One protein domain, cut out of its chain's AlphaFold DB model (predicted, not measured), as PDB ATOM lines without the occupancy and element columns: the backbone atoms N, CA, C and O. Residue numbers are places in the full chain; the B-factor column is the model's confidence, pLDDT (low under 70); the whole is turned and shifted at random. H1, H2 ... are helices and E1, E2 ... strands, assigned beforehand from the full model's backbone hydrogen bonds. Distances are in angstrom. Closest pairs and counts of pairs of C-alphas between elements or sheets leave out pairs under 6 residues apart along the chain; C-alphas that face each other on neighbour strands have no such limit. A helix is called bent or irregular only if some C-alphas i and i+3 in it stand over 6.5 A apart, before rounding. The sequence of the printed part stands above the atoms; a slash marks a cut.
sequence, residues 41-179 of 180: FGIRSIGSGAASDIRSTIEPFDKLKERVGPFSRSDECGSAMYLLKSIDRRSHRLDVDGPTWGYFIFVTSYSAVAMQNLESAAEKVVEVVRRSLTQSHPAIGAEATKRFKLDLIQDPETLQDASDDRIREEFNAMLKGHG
ATOM      1  N   PHE A  41     -30.092 -26.596 -45.183       89.25
ATOM      2  CA  PHE A  41     -31.103 -27.002 -44.220       89.25
ATOM      3  C   PHE A  41     -32.500 -26.741 -44.777       89.25
ATOM      4  O   PHE A  41     -32.704 -25.814 -45.561       89.25
ATOM      5  N   GLY A  42     -33.474 -27.530 -44.325       89.12
ATOM      6  CA  GLY A  42     -34.874 -27.140 -44.439       89.12
ATOM      7  C   GLY A  42     -35.125 -25.920 -43.554       89.12
ATOM      8  O   GLY A  42     -34.850 -25.960 -42.354       89.12
ATOM      9  N   ILE A  43     -35.627 -24.837 -44.146       91.31
ATOM     10  CA  ILE A  43     -35.916 -23.589 -43.436       91.31
ATOM     11  C   ILE A  43     -37.428 -23.421 -43.326       91.31
ATOM     12  O   ILE A  43     -38.138 -23.458 -44.331       91.31
ATOM     13  N   ARG A  44     -37.913 -23.191 -42.102       94.00
ATOM     14  CA  ARG A  44     -39.288 -22.756 -41.839       94.00
ATOM     15  C   ARG A  44     -39.276 -21.311 -41.357       94.00
ATOM     16  O   ARG A  44     -38.806 -21.037 -40.257       94.00
ATOM     17  N   SER A  45     -39.821 -20.402 -42.151       94.06
ATOM     18  CA  SER A  45     -39.855 -18.978 -41.814       94.06
ATOM     19  C   SER A  45     -41.117 -18.600 -41.023       94.06
ATOM     20  O   SER A  45     -42.205 -19.067 -41.346       94.06
ATOM     21  N   ILE A  46     -40.986 -17.735 -40.014       94.56
ATOM     22  CA  ILE A  46     -42.092 -17.157 -39.226       94.56
ATOM     23  C   ILE A  46     -42.014 -15.625 -39.273       94.56
ATOM     24  O   ILE A  46     -40.926 -15.059 -39.215       94.56
ATOM     25  N   GLY A  47     -43.161 -14.945 -39.339       93.19
ATOM     26  CA  GLY A  47     -43.266 -13.479 -39.369       93.19
ATOM     27  C   GLY A  47     -43.745 -12.941 -40.719       93.19
ATOM     28  O   GLY A  47     -43.844 -13.684 -41.692       93.19
ATOM     29  N   SER A  48     -44.052 -11.643 -40.796       93.19
ATOM     30  CA  SER A  48     -44.642 -11.040 -42.004       93.19
ATOM     31  C   SER A  48     -43.737 -11.147 -43.235       93.19
ATOM     32  O   SER A  48     -44.234 -11.328 -44.342       93.19
ATOM     33  N   GLY A  49     -42.415 -11.136 -43.048       92.50
ATOM     34  CA  GLY A  49     -41.451 -11.317 -44.132       92.50
ATOM     35  C   GLY A  49     -41.442 -12.726 -44.736       92.50
ATOM     36  O   GLY A  49     -40.826 -12.928 -45.775       92.50
ATOM     37  N   ALA A  50     -42.103 -13.703 -44.107       92.19
ATOM     38  CA  ALA A  50     -42.250 -15.062 -44.630       92.19
ATOM     39  C   ALA A  50     -43.427 -15.212 -45.612       92.19
ATOM     40  O   ALA A  50     -43.584 -16.275 -46.212       92.19
ATOM     41  N   ALA A  51     -44.265 -14.181 -45.763       92.06
ATOM     42  CA  ALA A  51     -45.440 -14.238 -46.622       92.06
ATOM     43  C   ALA A  51     -45.055 -14.435 -48.099       92.06
ATOM     44  O   ALA A  51     -44.094 -13.845 -48.598       92.06
ATOM     45  N   SER A  52     -45.820 -15.252 -48.826       89.06
ATOM     46  CA  SER A  52     -45.539 -15.575 -50.235       89.06
ATOM     47  C   SER A  52     -45.633 -14.361 -51.165       89.06
ATOM     48  O   SER A  52     -44.979 -14.318 -52.204       89.06
ATOM     49  N   ASP A  53     -46.435 -13.370 -50.787       90.31
ATOM     50  CA  ASP A  53     -46.672 -12.122 -51.510       90.31
ATOM     51  C   ASP A  53     -45.748 -10.978 -51.055       90.31
ATOM     52  O   ASP A  53     -45.902  -9.844 -51.516       90.31
ATOM     53  N   ILE A  54     -44.755 -11.246 -50.192       90.31
ATOM     54  CA  ILE A  54     -43.892 -10.205 -49.614       90.31
ATOM     55  C   ILE A  54     -43.248  -9.327 -50.691       90.31
ATOM     56  O   ILE A  54     -43.219  -8.106 -50.575       90.31
ATOM     57  N   ARG A  55     -42.803  -9.922 -51.805       87.38
ATOM     58  CA  ARG A  55     -42.159  -9.192 -52.910       87.38
ATOM     59  C   ARG A  55     -43.079  -8.176 -53.591       87.38
ATOM     60  O   ARG A  55     -42.574  -7.199 -54.128       87.38
ATOM     61  N   SER A  56     -44.392  -8.398 -53.575       87.44
ATOM     62  CA  SER A  56     -45.382  -7.473 -54.140       87.44
ATOM     63  C   SER A  56     -45.894  -6.431 -53.144       87.44
ATOM     64  O   SER A  56     -46.471  -5.435 -53.566       87.44
ATOM     65  N   THR A  57     -45.700  -6.641 -51.839       89.62
ATOM     66  CA  THR A  57     -46.244  -5.772 -50.779       89.62
ATOM     67  C   THR A  57     -45.203  -4.856 -50.131       89.62
ATOM     68  O   THR A  57     -45.565  -3.943 -49.374       89.62
ATOM     69  N   ILE A  58     -43.913  -5.076 -50.405       91.50
ATOM     70  CA  ILE A  58     -42.841  -4.168 -49.985       91.50
ATOM     71  C   ILE A  58     -42.931  -2.821 -50.703       91.50
ATOM     72  O   ILE A  58     -43.260  -2.734 -51.886       91.50
ATOM     73  N   GLU A  59     -42.541  -1.769 -49.997       91.31
ATOM     74  CA  GLU A  59     -42.316  -0.453 -50.588       91.31
ATOM     75  C   GLU A  59     -40.807  -0.180 -50.624       91.31
ATOM     76  O   GLU A  59     -40.185  -0.181 -49.557       91.31
ATOM     77  N   PRO A  60     -40.189   0.045 -51.801       90.38
ATOM     78  CA  PRO A  60     -38.773   0.395 -51.891       90.38
ATOM     79  C   PRO A  60     -38.435   1.622 -51.041       90.38
ATOM     80  O   PRO A  60     -39.197   2.584 -50.983       90.38
ATOM     81  N   PHE A  61     -37.264   1.610 -50.418       89.81
ATOM     82  CA  PHE A  61     -36.800   2.604 -49.463       89.81
ATOM     83  C   PHE A  61     -36.808   4.019 -50.045       89.81
ATOM     84  O   PHE A  61     -37.243   4.948 -49.369       89.81
ATOM     85  N   ASP A  62     -36.398   4.186 -51.304       88.88
ATOM     86  CA  ASP A  62     -36.410   5.495 -51.966       88.88
ATOM     87  C   ASP A  62     -37.843   6.028 -52.141       88.88
ATOM     88  O   ASP A  62     -38.103   7.199 -51.868       88.88
ATOM     89  N   LYS A  63     -38.801   5.157 -52.492       90.75
ATOM     90  CA  LYS A  63     -40.228   5.509 -52.615       90.75
ATOM     91  C   LYS A  63     -40.855   5.824 -51.261       90.75
ATOM     92  O   LYS A  63     -41.548   6.830 -51.119       90.75
ATOM     93  N   LEU A  64     -40.531   5.014 -50.254       89.88
ATOM     94  CA  LEU A  64     -40.945   5.232 -48.876       89.88
ATOM     95  C   LEU A  64     -40.444   6.585 -48.360       89.88
ATOM     96  O   LEU A  64     -41.218   7.330 -47.763       89.88
ATOM     97  N   LYS A  65     -39.177   6.928 -48.630       87.94
ATOM     98  CA  LYS A  65     -38.565   8.211 -48.263       87.94
ATOM     99  C   LYS A  65     -39.229   9.396 -48.968       87.94
ATOM    100  O   LYS A  65     -39.523  10.391 -48.314       87.94
ATOM    101  N   GLU A  66     -39.487   9.293 -50.272       88.62
ATOM    102  CA  GLU A  66     -40.214  10.324 -51.028       88.62
ATOM    103  C   GLU A  66     -41.609  10.579 -50.436       88.62
ATOM    104  O   GLU A  66     -42.013  11.729 -50.271       88.62
ATOM    105  N   ARG A  67     -42.332   9.511 -50.072       88.62
ATOM    106  CA  ARG A  67     -43.712   9.588 -49.576       88.62
ATOM    107  C   ARG A  67     -43.835  10.194 -48.180       88.62
ATOM    108  O   ARG A  67     -44.805  10.895 -47.907       88.62
ATOM    109  N   VAL A  68     -42.912   9.882 -47.274       85.44
ATOM    110  CA  VAL A  68     -43.000  10.312 -45.863       85.44
ATOM    111  C   VAL A  68     -42.400  11.696 -45.619       85.44
ATOM    112  O   VAL A  68     -42.597  12.261 -44.547       85.44
ATOM    113  N   GLY A  69     -41.731  12.266 -46.624       75.00
ATOM    114  CA  GLY A  69     -41.143  13.595 -46.551       75.00
ATOM    115  C   GLY A  69     -39.769  13.609 -45.871       75.00
ATOM    116  O   GLY A  69     -39.177  12.561 -45.603       75.00
ATOM    117  N   PRO A  70     -39.201  14.804 -45.639       71.81
ATOM    118  CA  PRO A  70     -37.876  14.923 -45.055       71.81
ATOM    119  C   PRO A  70     -37.881  14.406 -43.614       71.81
ATOM    120  O   PRO A  70     -38.625  14.884 -42.761       71.81
ATOM    121  N   PHE A  71     -37.017  13.436 -43.349       72.00
ATOM    122  CA  PHE A  71     -36.752  12.925 -42.013       72.00
ATOM    123  C   PHE A  71     -36.041  13.990 -41.171       72.00
ATOM    124  O   PHE A  71     -35.162  14.701 -41.661       72.00
ATOM    125  N   SER A  72     -36.383  14.096 -39.885       68.06
ATOM    126  CA  SER A  72     -35.564  14.888 -38.964       68.06
ATOM    127  C   SER A  72     -34.179  14.240 -38.806       68.06
ATOM    128  O   SER A  72     -34.031  13.035 -39.006       68.06
ATOM    129  N   ARG A  73     -33.147  14.984 -38.376       62.81
ATOM    130  CA  ARG A  73     -31.818  14.382 -38.095       62.81
ATOM    131  C   ARG A  73     -31.891  13.239 -37.067       62.81
ATOM    132  O   ARG A  73     -31.048  12.347 -37.094       62.81
ATOM    133  N   SER A  74     -32.888  13.261 -36.178       61.66
ATOM    134  CA  SER A  74     -33.201  12.173 -35.241       61.66
ATOM    135  C   SER A  74     -33.802  10.938 -35.920       61.66
ATOM    136  O   SER A  74     -33.491   9.825 -35.509       61.66
ATOM    137  N   ASP A  75     -34.599  11.114 -36.976       60.03
ATOM    138  CA  ASP A  75     -35.165  10.015 -37.768       60.03
ATOM    139  C   ASP A  75     -34.126   9.422 -38.734       60.03
ATOM    140  O   ASP A  75     -34.053   8.204 -38.909       60.03
ATOM    141  N   GLU A  76     -33.275  10.271 -39.324       55.72
ATOM    142  CA  GLU A  76     -32.235   9.864 -40.279       55.72
ATOM    143  C   GLU A  76     -31.149   8.971 -39.659       55.72
ATOM    144  O   GLU A  76     -30.461   8.238 -40.371       55.72
ATOM    145  N   CYS A  77     -30.988   9.009 -38.334       52.38
ATOM    146  CA  CYS A  77     -29.987   8.220 -37.617       52.38
ATOM    147  C   CYS A  77     -30.538   6.883 -37.073       52.38
ATOM    148  O   CYS A  77     -29.828   6.153 -36.380       52.38
ATOM    149  N   GLY A  78     -31.801   6.542 -37.360       67.69
ATOM    150  CA  GLY A  78     -32.432   5.320 -36.859       67.69
ATOM    151  C   GLY A  78     -31.858   4.037 -37.476       67.69
ATOM    152  O   GLY A  78     -31.697   3.928 -38.695       67.69
ATOM    153  N   SER A  79     -31.623   3.016 -36.644       78.44
ATOM    154  CA  SER A  79     -31.142   1.686 -37.063       78.44
ATOM    155  C   SER A  79     -32.017   1.042 -38.148       78.44
ATOM    156  O   SER A  79     -31.495   0.405 -39.064       78.44
ATOM    157  N   ALA A  80     -33.335   1.268 -38.109       86.88
ATOM    158  CA  ALA A  80     -34.280   0.764 -39.103       86.88
ATOM    159  C   ALA A  80     -34.112   1.417 -40.488       86.88
ATOM    160  O   ALA A  80     -34.272   0.749 -41.509       86.88
ATOM    161  N   MET A  81     -33.742   2.701 -40.549       87.50
ATOM    162  CA  MET A  81     -33.542   3.398 -41.821       87.50
ATOM    163  C   MET A  81     -32.301   2.864 -42.547       87.50
ATOM    164  O   MET A  81     -32.349   2.554 -43.738       87.50
ATOM    165  N   TYR A  82     -31.198   2.692 -41.809       87.44
ATOM    166  CA  TYR A  82     -29.979   2.075 -42.335       87.44
ATOM    167  C   TYR A  82     -30.231   0.639 -42.806       87.44
ATOM    168  O   TYR A  82     -29.786   0.245 -43.885       87.44
ATOM    169  N   LEU A  83     -30.990  -0.124 -42.018       89.81
ATOM    170  CA  LEU A  83     -31.375  -1.489 -42.342       89.81
ATOM    171  C   LEU A  83     -32.126  -1.571 -43.676       89.81
ATOM    172  O   LEU A  83     -31.658  -2.279 -44.567       89.81
ATOM    173  N   LEU A  84     -33.215  -0.815 -43.857       90.75
ATOM    174  CA  LEU A  84     -33.992  -0.824 -45.106       90.75
ATOM    175  C   LEU A  84     -33.145  -0.424 -46.316       90.75
ATOM    176  O   LEU A  84     -33.141  -1.126 -47.326       90.75
ATOM    177  N   LYS A  85     -32.339   0.635 -46.184       90.31
ATOM    178  CA  LYS A  85     -31.401   1.053 -47.233       90.31
ATOM    179  C   LYS A  85     -30.404  -0.056 -47.594       90.31
ATOM    180  O   LYS A  85     -30.075  -0.243 -48.765       90.31
ATOM    181  N   SER A  86     -29.900  -0.788 -46.597       88.38
ATOM    182  CA  SER A  86     -28.945  -1.883 -46.809       88.38
ATOM    183  C   SER A  86     -29.578  -3.106 -47.478       88.38
ATOM    184  O   SER A  86     -28.918  -3.766 -48.281       88.38
ATOM    185  N   ILE A  87     -30.842  -3.407 -47.164       88.69
ATOM    186  CA  ILE A  87     -31.600  -4.504 -47.773       88.69
ATOM    187  C   ILE A  87     -31.845  -4.185 -49.239       88.69
ATOM    188  O   ILE A  87     -31.491  -4.992 -50.090       88.69
ATOM    189  N   ASP A  88     -32.349  -2.993 -49.549       88.25
ATOM    190  CA  ASP A  88     -32.681  -2.631 -50.927       88.25
ATOM    191  C   ASP A  88     -31.439  -2.623 -51.816       88.25
ATOM    192  O   ASP A  88     -31.430  -3.254 -52.873       88.25
ATOM    193  N   ARG A  89     -30.326  -2.058 -51.324       84.62
ATOM    194  CA  ARG A  89     -29.031  -2.113 -52.017       84.62
ATOM    195  C   ARG A  89     -28.567  -3.548 -52.304       84.62
ATOM    196  O   ARG A  89     -27.933  -3.774 -53.333       84.62
ATOM    197  N   ARG A  90     -28.839  -4.502 -51.404       76.31
ATOM    198  CA  ARG A  90     -28.505  -5.924 -51.596       76.31
ATOM    199  C   ARG A  90     -29.483  -6.632 -52.529       76.31
ATOM    200  O   ARG A  90     -29.031  -7.405 -53.361       76.31
ATOM    201  N   SER A  91     -30.776  -6.326 -52.436       64.38
ATOM    202  CA  SER A  91     -31.850  -6.977 -53.201       64.38
ATOM    203  C   SER A  91     -31.736  -6.788 -54.718       64.38
ATOM    204  O   SER A  91     -32.239  -7.601 -55.487       64.38
ATOM    205  N   HIS A  92     -31.008  -5.762 -55.172       57.75
ATOM    206  CA  HIS A  92     -30.660  -5.587 -56.586       57.75
ATOM    207  C   HIS A  92     -29.673  -6.646 -57.120       57.75
ATOM    208  O   HIS A  92     -29.459  -6.721 -58.330       57.75
ATOM    209  N   ARG A  93     -29.062  -7.468 -56.253       54.22
ATOM    210  CA  ARG A  93     -28.264  -8.639 -56.637       54.22
ATOM    211  C   ARG A  93     -29.179  -9.863 -56.643       54.22
ATOM    212  O   ARG A  93     -29.563 -10.354 -55.589       54.22
ATOM    213  N   LEU A  94     -29.518 -10.322 -57.842       47.53
ATOM    214  CA  LEU A  94     -30.632 -11.223 -58.165       47.53
ATOM    215  C   LEU A  94     -30.700 -12.592 -57.450       47.53
ATOM    216  O   LEU A  94     -31.742 -13.229 -57.562       47.53
ATOM    217  N   ASP A  95     -29.686 -13.037 -56.699       51.59
ATOM    218  CA  ASP A  95     -29.533 -14.477 -56.419       51.59
ATOM    219  C   ASP A  95     -29.478 -14.946 -54.957       51.59
ATOM    220  O   ASP A  95     -29.451 -16.156 -54.751       51.59
ATOM    221  N   VAL A  96     -29.474 -14.088 -53.925       51.59
ATOM    222  CA  VAL A  96     -29.216 -14.614 -52.556       51.59
ATOM    223  C   VAL A  96     -30.133 -14.081 -51.455       51.59
ATOM    224  O   VAL A  96     -30.584 -14.869 -50.630       51.59
ATOM    225  N   ASP A  97     -30.512 -12.803 -51.469       60.56
ATOM    226  CA  ASP A  97     -31.336 -12.223 -50.403       60.56
ATOM    227  C   ASP A  97     -32.594 -11.578 -50.993       60.56
ATOM    228  O   ASP A  97     -32.532 -10.628 -51.775       60.56
ATOM    229  N   GLY A  98     -33.763 -12.096 -50.609       71.31
ATOM    230  CA  GLY A  98     -35.035 -11.422 -50.862       71.31
ATOM    231  C   GLY A  98     -35.106 -10.046 -50.176       71.31
ATOM    232  O   GLY A  98     -34.201  -9.654 -49.441       71.31
ATOM    233  N   PRO A  99     -36.216  -9.308 -50.329       86.19
ATOM    234  CA  PRO A  99     -36.402  -7.971 -49.744       86.19
ATOM    235  C   PRO A  99     -36.599  -7.980 -48.212       86.19
ATOM    236  O   PRO A  99     -37.130  -7.029 -47.633       86.19
ATOM    237  N   THR A 100     -36.213  -9.074 -47.563       91.75
ATOM    238  CA  THR A 100     -36.493  -9.425 -46.174       91.75
ATOM    239  C   THR A 100     -35.224  -9.395 -45.341       91.75
ATOM    240  O   THR A 100     -34.114  -9.491 -45.860       91.75
ATOM    241  N   TRP A 101     -35.384  -9.341 -44.028       92.31
ATOM    242  CA  TRP A 101     -34.287  -9.480 -43.076       92.31
ATOM    243  C   TRP A 101     -34.759 -10.260 -41.858       92.31
ATOM    244  O   TRP A 101     -35.958 -10.438 -41.645       92.31
ATOM    245  N   GLY A 102     -33.817 -10.748 -41.064       92.94
ATOM    246  CA  GLY A 102     -34.174 -11.671 -40.010       92.94
ATOM    247  C   GLY A 102     -32.998 -12.280 -39.287       92.94
ATOM    248  O   GLY A 102     -31.839 -11.956 -39.552       92.94
ATOM    249  N   TYR A 103     -33.340 -13.203 -38.399       92.69
ATOM    250  CA  TYR A 103     -32.390 -14.051 -37.698       92.69
ATOM    251  C   TYR A 103     -32.630 -15.513 -38.061       92.69
ATOM    252  O   TYR A 103     -33.771 -15.928 -38.274       92.69
ATOM    253  N   PHE A 104     -31.550 -16.288 -38.068       92.62
ATOM    254  CA  PHE A 104     -31.616 -17.742 -38.087       92.62
ATOM    255  C   PHE A 104     -31.696 -18.258 -36.654       92.62
ATOM    256  O   PHE A 104     -30.914 -17.844 -35.797       92.62
ATOM    257  N   ILE A 105     -32.629 -19.169 -36.396       94.75
ATOM    258  CA  ILE A 105     -32.783 -19.837 -35.106       94.75
ATOM    259  C   ILE A 105     -32.534 -21.326 -35.328       94.75
ATOM    260  O   ILE A 105     -33.339 -22.016 -35.952       94.75
ATOM    261  N   PHE A 106     -31.416 -21.816 -34.800       95.81
ATOM    262  CA  PHE A 106     -31.090 -23.238 -34.792       95.81
ATOM    263  C   PHE A 106     -31.761 -23.902 -33.594       95.81
ATOM    264  O   PHE A 106     -31.513 -23.527 -32.447       95.81
ATOM    265  N   VAL A 107     -32.617 -24.888 -33.856       95.56
ATOM    266  CA  VAL A 107     -33.287 -25.650 -32.802       95.56
ATOM    267  C   VAL A 107     -32.366 -26.774 -32.344       95.56
ATOM    268  O   VAL A 107     -31.963 -27.615 -33.146       95.56
ATOM    269  N   THR A 108     -32.042 -26.789 -31.053       95.81
ATOM    270  CA  THR A 108     -31.168 -27.809 -30.452       95.81
ATOM    271  C   THR A 108     -31.889 -28.745 -29.488       95.81
ATOM    272  O   THR A 108     -31.395 -29.830 -29.209       95.81
ATOM    273  N   SER A 109     -33.082 -28.373 -29.013       94.25
ATOM    274  CA  SER A 109     -33.911 -29.222 -28.155       94.25
ATOM    275  C   SER A 109     -35.184 -29.636 -28.880       94.25
ATOM    276  O   SER A 109     -35.990 -28.789 -29.260       94.25
ATOM    277  N   TYR A 110     -35.375 -30.948 -29.016       95.12
ATOM    278  CA  TYR A 110     -36.497 -31.559 -29.736       95.12
ATOM    279  C   TYR A 110     -37.443 -32.336 -28.813       95.12
ATOM    280  O   TYR A 110     -38.178 -33.217 -29.252       95.12
ATOM    281  N   SER A 111     -37.441 -32.026 -27.511       95.31
ATOM    282  CA  SER A 111     -38.433 -32.596 -26.593       95.31
ATOM    283  C   SER A 111     -39.854 -32.215 -27.028       95.31
ATOM    284  O   SER A 111     -40.067 -31.136 -27.582       95.31
ATOM    285  N   ALA A 112     -40.849 -33.060 -26.737       94.75
ATOM    286  CA  ALA A 112     -42.245 -32.781 -27.096       94.75
ATOM    287  C   ALA A 112     -42.717 -31.406 -26.583       94.75
ATOM    288  O   ALA A 112     -43.376 -30.660 -27.302       94.75
ATOM    289  N   VAL A 113     -42.297 -31.037 -25.368       95.06
ATOM    290  CA  VAL A 113     -42.587 -29.732 -24.758       95.06
ATOM    291  C   VAL A 113     -41.901 -28.589 -25.514       95.06
ATOM    292  O   VAL A 113     -42.527 -27.555 -25.745       95.06
ATOM    293  N   ALA A 114     -40.637 -28.749 -25.920       92.94
ATOM    294  CA  ALA A 114     -39.932 -27.735 -26.705       92.94
ATOM    295  C   ALA A 114     -40.604 -27.529 -28.069       92.94
ATOM    296  O   ALA A 114     -40.877 -26.394 -28.453       92.94
ATOM    297  N   MET A 115     -40.954 -28.623 -28.750       94.62
ATOM    298  CA  MET A 115     -41.601 -28.574 -30.061       94.62
ATOM    299  C   MET A 115     -42.995 -27.948 -30.007       94.62
ATOM    300  O   MET A 115     -43.329 -27.144 -30.875       94.62
ATOM    301  N   GLN A 116     -43.778 -28.243 -28.965       95.38
ATOM    302  CA  GLN A 116     -45.097 -27.640 -28.761       95.38
ATOM    303  C   GLN A 116     -45.022 -26.123 -28.521       95.38
ATOM    304  O   GLN A 116     -45.914 -25.387 -28.931       95.38
ATOM    305  N   ASN A 117     -43.960 -25.646 -27.865       95.62
ATOM    306  CA  ASN A 117     -43.798 -24.232 -27.517       95.62
ATOM    307  C   ASN A 117     -42.979 -23.428 -28.537       95.62
ATOM    308  O   ASN A 117     -42.940 -22.200 -28.441       95.62
ATOM    309  N   LEU A 118     -42.319 -24.090 -29.494       95.06
ATOM    310  CA  LEU A 118     -41.368 -23.468 -30.417       95.06
ATOM    311  C   LEU A 118     -41.990 -22.319 -31.214       95.06
ATOM    312  O   LEU A 118     -41.392 -21.253 -31.336       95.06
ATOM    313  N   GLU A 119     -43.189 -22.530 -31.749       94.00
ATOM    314  CA  GLU A 119     -43.879 -21.528 -32.561       94.00
ATOM    315  C   GLU A 119     -44.249 -20.296 -31.733       94.00
ATOM    316  O   GLU A 119     -43.828 -19.190 -32.066       94.00
ATOM    317  N   SER A 120     -44.888 -20.489 -30.575       95.50
ATOM    318  CA  SER A 120     -45.213 -19.387 -29.661       95.50
ATOM    319  C   SER A 120     -43.964 -18.639 -29.167       95.50
ATOM    320  O   SER A 120     -43.986 -17.421 -28.984       95.50
ATOM    321  N   ALA A 121     -42.850 -19.343 -28.946       95.44
ATOM    322  CA  ALA A 121     -41.583 -18.715 -28.585       95.44
ATOM    323  C   ALA A 121     -41.032 -17.848 -29.729       95.44
ATOM    324  O   ALA A 121     -40.623 -16.710 -29.489       95.44
ATOM    325  N   ALA A 122     -41.065 -18.346 -30.967       95.62
ATOM    326  CA  ALA A 122     -40.645 -17.585 -32.138       95.62
ATOM    327  C   ALA A 122     -41.530 -16.346 -32.359       95.62
ATOM    328  O   ALA A 122     -41.009 -15.254 -32.577       95.62
ATOM    329  N   GLU A 123     -42.851 -16.467 -32.211       94.94
ATOM    330  CA  GLU A 123     -43.784 -15.334 -32.290       94.94
ATOM    331  C   GLU A 123     -43.487 -14.257 -31.238       94.94
ATOM    332  O   GLU A 123     -43.513 -13.063 -31.539       94.94
ATOM    333  N   LYS A 124     -43.129 -14.654 -30.010       96.44
ATOM    334  CA  LYS A 124     -42.702 -13.700 -28.973       96.44
ATOM    335  C   LYS A 124     -41.440 -12.944 -29.380       96.44
ATOM    336  O   LYS A 124     -41.350 -11.748 -29.111       96.44
ATOM    337  N   VAL A 125     -40.485 -13.601 -30.040       96.00
ATOM    338  CA  VAL A 125     -39.285 -12.936 -30.575       96.00
ATOM    339  C   VAL A 125     -39.661 -11.954 -31.689       96.00
ATOM    340  O   VAL A 125     -39.180 -10.821 -31.672       96.00
ATOM    341  N   VAL A 126     -40.563 -12.338 -32.601       95.25
ATOM    342  CA  VAL A 126     -41.106 -11.423 -33.625       95.25
ATOM    343  C   VAL A 126     -41.713 -10.182 -32.973       95.25
ATOM    344  O   VAL A 126     -41.409  -9.059 -33.372       95.25
ATOM    345  N   GLU A 127     -42.515 -10.364 -31.929       95.50
ATOM    346  CA  GLU A 127     -43.157  -9.269 -31.209       95.50
ATOM    347  C   GLU A 127     -42.147  -8.367 -30.476       95.50
ATOM    348  O   GLU A 127     -42.299  -7.144 -30.476       95.50
ATOM    349  N   VAL A 128     -41.084  -8.932 -29.891       95.19
ATOM    350  CA  VAL A 128     -39.997  -8.146 -29.277       95.19
ATOM    351  C   VAL A 128     -39.304  -7.267 -30.317       95.19
ATOM    352  O   VAL A 128     -39.092  -6.079 -30.068       95.19
ATOM    353  N   VAL A 129     -38.988  -7.818 -31.490       93.00
ATOM    354  CA  VAL A 129     -38.366  -7.055 -32.581       93.00
ATOM    355  C   VAL A 129     -39.320  -5.985 -33.108       93.00
ATOM    356  O   VAL A 129     -38.924  -4.837 -33.284       93.00
ATOM    357  N   ARG A 130     -40.605  -6.304 -33.279       92.88
ATOM    358  CA  ARG A 130     -41.614  -5.313 -33.669       92.88
ATOM    359  C   ARG A 130     -41.657  -4.135 -32.692       92.88
ATOM    360  O   ARG A 130     -41.693  -2.986 -33.121       92.88
ATOM    361  N   ARG A 131     -41.632  -4.408 -31.383       92.75
ATOM    362  CA  ARG A 131     -41.628  -3.374 -30.334       92.75
ATOM    363  C   ARG A 131     -40.362  -2.525 -30.337       92.75
ATOM    364  O   ARG A 131     -40.445  -1.339 -30.050       92.75
ATOM    365  N   SER A 132     -39.196  -3.082 -30.661       89.44
ATOM    366  CA  SER A 132     -37.983  -2.261 -30.764       89.44
ATOM    367  C   SER A 132     -38.050  -1.304 -31.961       89.44
ATOM    368  O   SER A 132     -37.600  -0.163 -31.872       89.44
ATOM    369  N   LEU A 133     -38.703  -1.719 -33.052       89.62
ATOM    370  CA  LEU A 133     -38.881  -0.905 -34.256       89.62
ATOM    371  C   LEU A 133     -39.898   0.231 -34.094       89.62
ATOM    372  O   LEU A 133     -39.851   1.179 -34.877       89.62
ATOM    373  N   THR A 134     -40.768   0.212 -33.075       86.31
ATOM    374  CA  THR A 134     -41.686   1.339 -32.811       86.31
ATOM    375  C   THR A 134     -40.966   2.602 -32.345       86.31
ATOM    376  O   THR A 134     -41.572   3.665 -32.315       86.31
ATOM    377  N   GLN A 135     -39.686   2.500 -31.968       82.81
ATOM    378  CA  GLN A 135     -38.843   3.656 -31.652       82.81
ATOM    379  C   GLN A 135     -38.363   4.399 -32.911       82.81
ATOM    380  O   GLN A 135     -37.828   5.497 -32.808       82.81
ATOM    381  N   SER A 136     -38.522   3.797 -34.095       84.38
ATOM    382  CA  SER A 136     -38.208   4.432 -35.378       84.38
ATOM    383  C   SER A 136     -39.392   5.246 -35.899       84.38
ATOM    384  O   SER A 136     -40.523   5.069 -35.448       84.38
ATOM    385  N   HIS A 137     -39.153   6.085 -36.913       87.25
ATOM    386  CA  HIS A 137     -40.227   6.772 -37.635       87.25
ATOM    387  C   HIS A 137     -41.340   5.774 -38.034       87.25
ATOM    388  O   HIS A 137     -41.012   4.732 -38.613       87.25
ATOM    389  N   PRO A 138     -42.639   6.054 -37.791       88.81
ATOM    390  CA  PRO A 138     -43.710   5.054 -37.884       88.81
ATOM    391  C   PRO A 138     -43.754   4.281 -39.207       88.81
ATOM    392  O   PRO A 138     -43.851   3.057 -39.215       88.81
ATOM    393  N   ALA A 139     -43.611   4.981 -40.334       90.38
ATOM    394  CA  ALA A 139     -43.608   4.353 -41.654       90.38
ATOM    395  C   ALA A 139     -42.357   3.485 -41.910       90.38
ATOM    396  O   ALA A 139     -42.443   2.461 -42.580       90.38
ATOM    397  N   ILE A 140     -41.210   3.865 -41.337       90.44
ATOM    398  CA  ILE A 140     -39.945   3.125 -41.455       90.44
ATOM    399  C   ILE A 140     -39.981   1.882 -40.570       90.44
ATOM    400  O   ILE A 140     -39.652   0.792 -41.026       90.44
ATOM    401  N   GLY A 141     -40.434   2.027 -39.322       92.00
ATOM    402  CA  GLY A 141     -40.624   0.905 -38.406       92.00
ATOM    403  C   GLY A 141     -41.648  -0.102 -38.932       92.00
ATOM    404  O   GLY A 141     -41.422  -1.308 -38.834       92.00
ATOM    405  N   ALA A 142     -42.736   0.372 -39.549       92.94
ATOM    406  CA  ALA A 142     -43.741  -0.481 -40.177       92.94
ATOM    407  C   ALA A 142     -43.173  -1.272 -41.365       92.94
ATOM    408  O   ALA A 142     -43.368  -2.485 -41.430       92.94
ATOM    409  N   GLU A 143     -42.425  -0.628 -42.268       94.75
ATOM    410  CA  GLU A 143     -41.799  -1.321 -43.401       94.75
ATOM    411  C   GLU A 143     -40.717  -2.309 -42.939       94.75
ATOM    412  O   GLU A 143     -40.659  -3.445 -43.414       94.75
ATOM    413  N   ALA A 144     -39.896  -1.922 -41.958       94.06
ATOM    414  CA  ALA A 144     -38.907  -2.812 -41.358       94.06
ATOM    415  C   ALA A 144     -39.575  -4.029 -40.700       94.06
ATOM    416  O   ALA A 144     -39.137  -5.154 -40.923       94.06
ATOM    417  N   THR A 145     -40.667  -3.830 -39.959       94.50
ATOM    418  CA  THR A 145     -41.451  -4.921 -39.356       94.50
ATOM    419  C   THR A 145     -42.032  -5.842 -40.425       94.50
ATOM    420  O   THR A 145     -41.918  -7.059 -40.315       94.50
ATOM    421  N   LYS A 146     -42.628  -5.276 -41.481       95.19
ATOM    422  CA  LYS A 146     -43.236  -6.035 -42.582       95.19
ATOM    423  C   LYS A 146     -42.239  -7.005 -43.216       95.19
ATOM    424  O   LYS A 146     -42.581  -8.141 -43.514       95.19
ATOM    425  N   ARG A 147     -40.995  -6.558 -43.390       94.69
ATOM    426  CA  ARG A 147     -39.909  -7.321 -44.019       94.69
ATOM    427  C   ARG A 147     -39.191  -8.282 -43.064       94.69
ATOM    428  O   ARG A 147     -38.292  -8.997 -43.510       94.69
ATOM    429  N   PHE A 148     -39.543  -8.286 -41.779       95.31
ATOM    430  CA  PHE A 148     -38.899  -9.122 -40.772       95.31
ATOM    431  C   PHE A 148     -39.420 -10.563 -40.804       95.31
ATOM    432  O   PHE A 148     -40.631 -10.799 -40.840       95.31
ATOM    433  N   LYS A 149     -38.504 -11.531 -40.725       94.88
ATOM    434  CA  LYS A 149     -38.811 -12.951 -40.523       94.88
ATOM    435  C   LYS A 149     -37.790 -13.633 -39.609       94.88
ATOM    436  O   LYS A 149     -36.663 -13.175 -39.456       94.88
ATOM    437  N   LEU A 150     -38.179 -14.757 -39.028       95.94
ATOM    438  CA  LEU A 150     -37.299 -15.686 -38.330       95.94
ATOM    439  C   LEU A 150     -37.211 -16.971 -39.132       95.94
ATOM    440  O   LEU A 150     -38.237 -17.588 -39.398       95.94
ATOM    441  N   ASP A 151     -36.002 -17.382 -39.481       94.31
ATOM    442  CA  ASP A 151     -35.755 -18.618 -40.210       94.31
ATOM    443  C   ASP A 151     -35.395 -19.722 -39.207       94.31
ATOM    444  O   ASP A 151     -34.291 -19.759 -38.662       94.31
ATOM    445  N   LEU A 152     -36.357 -20.604 -38.922       95.44
ATOM    446  CA  LEU A 152     -36.169 -21.753 -38.041       95.44
ATOM    447  C   LEU A 152     -35.501 -22.889 -38.807       95.44
ATOM    448  O   LEU A 152     -36.022 -23.360 -39.822       95.44
ATOM    449  N   ILE A 153     -34.386 -23.361 -38.265       95.44
ATOM    450  CA  ILE A 153     -33.615 -24.483 -38.783       95.44
ATOM    451  C   ILE A 153     -33.800 -25.658 -37.831       95.44
ATOM    452  O   ILE A 153     -33.434 -25.591 -36.654       95.44
ATOM    453  N   GLN A 154     -34.390 -26.726 -38.362       94.06
ATOM    454  CA  GLN A 154     -34.692 -27.952 -37.636       94.06
ATOM    455  C   GLN A 154     -34.055 -29.135 -38.367       94.06
ATOM    456  O   GLN A 154     -34.401 -29.428 -39.507       94.06
ATOM    457  N   ASP A 155     -33.119 -29.794 -37.700       94.62
ATOM    458  CA  ASP A 155     -32.413 -30.994 -38.155       94.62
ATOM    459  C   ASP A 155     -32.024 -31.769 -36.883       94.62
ATOM    460  O   ASP A 155     -30.943 -31.541 -36.335       94.62
ATOM    461  N   PRO A 156     -32.929 -32.606 -36.336       93.19
ATOM    462  CA  PRO A 156     -32.696 -33.301 -35.071       93.19
ATOM    463  C   PRO A 156     -31.440 -34.173 -35.095       93.19
ATOM    464  O   PRO A 156     -30.696 -34.200 -34.122       93.19
ATOM    465  N   GLU A 157     -31.155 -34.832 -36.220       91.19
ATOM    466  CA  GLU A 157     -29.993 -35.719 -36.359       91.19
ATOM    467  C   GLU A 157     -28.667 -34.975 -36.146       91.19
ATOM    468  O   GLU A 157     -27.691 -35.520 -35.615       91.19
ATOM    469  N   THR A 158     -28.635 -33.707 -36.548       90.06
ATOM    470  CA  THR A 158     -27.417 -32.896 -36.538       90.06
ATOM    471  C   THR A 158     -27.356 -31.941 -35.353       90.06
ATOM    472  O   THR A 158     -26.278 -31.740 -34.786       90.06
ATOM    473  N   LEU A 159     -28.495 -31.351 -34.991       94.00
ATOM    474  CA  LEU A 159     -28.586 -30.217 -34.075       94.00
ATOM    475  C   LEU A 159     -29.055 -30.596 -32.674       94.00
ATOM    476  O   LEU A 159     -28.924 -29.768 -31.773       94.00
ATOM    477  N   GLN A 160     -29.586 -31.805 -32.464       94.81
ATOM    478  CA  GLN A 160     -29.983 -32.226 -31.126       94.81
ATOM    479  C   GLN A 160     -28.788 -32.158 -30.167       94.81
ATOM    480  O   GLN A 160     -27.734 -32.739 -30.428       94.81
ATOM    481  N   ASP A 161     -28.973 -31.407 -29.078       93.62
ATOM    482  CA  ASP A 161     -27.979 -31.164 -28.030       93.62
ATOM    483  C   ASP A 161     -26.641 -30.610 -28.567       93.62
ATOM    484  O   ASP A 161     -25.586 -30.752 -27.944       93.62
ATOM    485  N   ALA A 162     -26.673 -29.967 -29.740       93.44
ATOM    486  CA  ALA A 162     -25.492 -29.379 -30.350       93.44
ATOM    487  C   ALA A 162     -24.946 -28.229 -29.498       93.44
ATOM    488  O   ALA A 162     -25.685 -27.356 -29.041       93.44
ATOM    489  N   SER A 163     -23.623 -28.212 -29.330       93.56
ATOM    490  CA  SER A 163     -22.917 -27.110 -28.680       93.56
ATOM    491  C   SER A 163     -22.937 -25.841 -29.536       93.56
ATOM    492  O   SER A 163     -23.055 -25.902 -30.763       93.56
ATOM    493  N   ASP A 164     -22.694 -24.687 -28.916       92.62
ATOM    494  CA  ASP A 164     -22.535 -23.415 -29.632       92.62
ATOM    495  C   ASP A 164     -21.431 -23.468 -30.702       92.62
ATOM    496  O   ASP A 164     -21.544 -22.839 -31.754       92.62
ATOM    497  N   ASP A 165     -20.363 -24.235 -30.460       93.62
ATOM    498  CA  ASP A 165     -19.293 -24.440 -31.437       93.62
ATOM    499  C   ASP A 165     -19.783 -25.209 -32.654       93.62
ATOM    500  O   ASP A 165     -19.495 -24.819 -33.786       93.62
ATOM    501  N   ARG A 166     -20.560 -26.272 -32.431       93.81
ATOM    502  CA  ARG A 166     -21.190 -27.030 -33.506       93.81
ATOM    503  C   ARG A 166     -22.136 -26.144 -34.305       93.81
ATOM    504  O   ARG A 166     -22.012 -26.103 -35.523       93.81
ATOM    505  N   ILE A 167     -23.009 -25.390 -33.636       94.75
ATOM    506  CA  ILE A 167     -23.936 -24.457 -34.292       94.75
ATOM    507  C   ILE A 167     -23.186 -23.429 -35.139       94.75
ATOM    508  O   ILE A 167     -23.582 -23.167 -36.273       94.75
ATOM    509  N   ARG A 168     -22.072 -22.886 -34.640       93.94
ATOM    510  CA  ARG A 168     -21.250 -21.935 -35.399       93.94
ATOM    511  C   ARG A 168     -20.670 -22.553 -36.670       93.94
ATOM    512  O   ARG A 168     -20.691 -21.910 -37.716       93.94
ATOM    513  N   GLU A 169     -20.165 -23.783 -36.599       94.88
ATOM    514  CA  GLU A 169     -19.650 -24.484 -37.781       94.88
ATOM    515  C   GLU A 169     -20.764 -24.834 -38.779       94.88
ATOM    516  O   GLU A 169     -20.589 -24.620 -39.977       94.88
ATOM    517  N   GLU A 170     -21.921 -25.308 -38.305       95.00
ATOM    518  CA  GLU A 170     -23.085 -25.607 -39.156       95.00
ATOM    519  C   GLU A 170     -23.623 -24.333 -39.832       95.00
ATOM    520  O   GLU A 170     -23.935 -24.345 -41.024       95.00
ATOM    521  N   PHE A 171     -23.649 -23.202 -39.121       93.69
ATOM    522  CA  PHE A 171     -23.994 -21.898 -39.688       93.69
ATOM    523  C   PHE A 171     -22.994 -21.462 -40.767       93.69
ATOM    524  O   PHE A 171     -23.399 -21.082 -41.863       93.69
ATOM    525  N   ASN A 172     -21.689 -21.582 -40.512       93.25
ATOM    526  CA  ASN A 172     -20.659 -21.263 -41.507       93.25
ATOM    527  C   ASN A 172     -20.760 -22.158 -42.753       93.25
ATOM    528  O   ASN A 172     -20.576 -21.684 -43.875       93.25
ATOM    529  N   ALA A 173     -21.045 -23.449 -42.574       93.69
ATOM    530  CA  ALA A 173     -21.269 -24.379 -43.676       93.69
ATOM    531  C   ALA A 173     -22.531 -24.023 -44.474       93.69
ATOM    532  O   ALA A 173     -22.530 -24.125 -45.702       93.69
ATOM    533  N   MET A 174     -23.589 -23.571 -43.800       91.69
ATOM    534  CA  MET A 174     -24.805 -23.083 -44.445       91.69
ATOM    535  C   MET A 174     -24.533 -21.834 -45.293       91.69
ATOM    536  O   MET A 174     -24.906 -21.808 -46.464       91.69
ATOM    537  N   LEU A 175     -23.817 -20.838 -44.756       88.69
ATOM    538  CA  LEU A 175     -23.432 -19.634 -45.508       88.69
ATOM    539  C   LEU A 175     -22.659 -19.990 -46.788       88.69
ATOM    540  O   LEU A 175     -23.048 -19.580 -47.880       88.69
ATOM    541  N   LYS A 176     -21.658 -20.875 -46.681       88.31
ATOM    542  CA  LYS A 176     -20.895 -21.381 -47.838       88.31
ATOM    543  C   LYS A 176     -21.752 -22.167 -48.833       88.31
ATOM    544  O   LYS A 176     -21.433 -22.206 -50.026       88.31
ATOM    545  N   GLY A 177     -22.795 -22.844 -48.352       85.25
ATOM    546  CA  GLY A 177     -23.801 -23.517 -49.178       85.25
ATOM    547  C   GLY A 177     -24.540 -22.526 -50.075       85.25
ATOM    548  O   GLY A 177     -24.641 -22.752 -51.277       85.25
ATOM    549  N   HIS A 178     -24.922 -21.379 -49.512       78.94
ATOM    550  CA  HIS A 178     -25.583 -20.273 -50.213       78.94
ATOM    551  C   HIS A 178     -24.636 -19.350 -51.003       78.94
ATOM    552  O   HIS A 178     -25.089 -18.369 -51.587       78.94
ATOM    553  N   GLY A 179     -23.336 -19.657 -51.054       73.50
ATOM    554  CA  GLY A 179     -22.348 -18.847 -51.774       73.50
ATOM    555  C   GLY A 179     -21.969 -17.538 -51.073       73.50
ATOM    556  O   GLY A 179     -21.466 -16.632 -51.739       73.50
TER     557      GLY A 179
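Overview. This is residues 41 to 179 of the 180 residues of an uncharacterized protein of Fusarium sp. AF-6 (UniProt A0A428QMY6). A narrow sheet of three strands sits in the middle of an elongated domain, with the long helix H5 running along one of its faces. H2, H4 and H6 gather beyond one end of the sheet, H6 folding back from H5 as a hairpin, while H7 and H8 lie toward the other end, near the last residue of E2. The printed part has 139 residues with eight named helices and three named strands, in the order E1 H1 H2 H3 H4 E2 H5 H6 E3 H7 H8; the class is mostly helix, and the mixed sheet runs E1, E3, E2. It is only just compact, close to loose, with a radius of gyration of the C-alphas of 16.9 A and spans of 51 by 32 by 28 A.

Arrangement. Edge strand E1, residues 43 to 46, is antiparallel to inner strand E3, residues 148 to 153, with N 46 and O 150 2.8 A apart, within hydrogen-bond range. E3 is parallel to edge strand E2, residues 101 to 106, with N 105 and O 151 at 2.9 A. H5, residues 112 to 133, is on the sheet at a height over the sheet of 9.9 A, two layers with the helix on one face; it runs along the strands, at 22 degrees to E3 on the local plane. E2, H5, H6 and E3 form a strand-helix-strand unit, parallel neighbour strands joined through helices, with a right-handed crossover. H6, residues 138 to 146, is the hub, touching three helices, and only just grazes the sheet with residues 142 to 146, at 5 pairs of C-alphas within 10 A. H5 and H6 form a helical hairpin at a shallow tilt of 24 degrees, opposite ways; residues 129 to 133 of H5 touch H6, the closest C-alphas being those of Leu 133 and Gly 141, 4.9 A apart. H4, residues 79 to 91, touches H6 with residues 80 to 84 alone, at a steep tilt of 50 degrees; the closest C-alphas, of Ala 80 and Ala 144, are 6.3 A apart. H2, residues 61 to 68, only just touches H4 and H6, with 3 pairs of C-alphas within 8 A each; its closest pairs are Phe 61 to Lys 85, 6.0 A, and Val 68 to Ala 139, 7.3 A. H8, residues 164 to 177, grazes the sheet with residues 164 to 171. Every O i to N i+4 pair is within hydrogen-bond range in H2, H4, H6 and H8, and 16 of 18 are in H5.

Along the chain. E1 begins at C-alpha 43, (-35.916, -23.589, -43.436). H1, residues 54 to 57, touches no helix; H3, residues 73 to 76, is close to H4 but not clearly touching, with C-alphas 75 and 81 7.9 A apart. H4 is 18.3 A long from first to last C-alpha, and E2 and E3 are 16.4 A each. H5, 32.8 A long, begins at C-alpha 112, (-42.245, -32.781, -27.096); it is irregular, with C-alphas 116 and 119 7.3 A apart, and has a kink of 37 degrees near residue 119. H7, residues 156 to 159, is near H8, which is 19.6 A long and ends at C-alpha 177, (-23.801, -23.517, -49.178).

Size, cuts and confidence. The two C-alphas farthest apart, those of Pro 70 and Glu 157, are 52.0 A apart. The printed part has no cut, and no link between its elements is long. Residues 72 to 78 and 91 to 97 have pLDDT under 70; the mean of the printed part is 87.7.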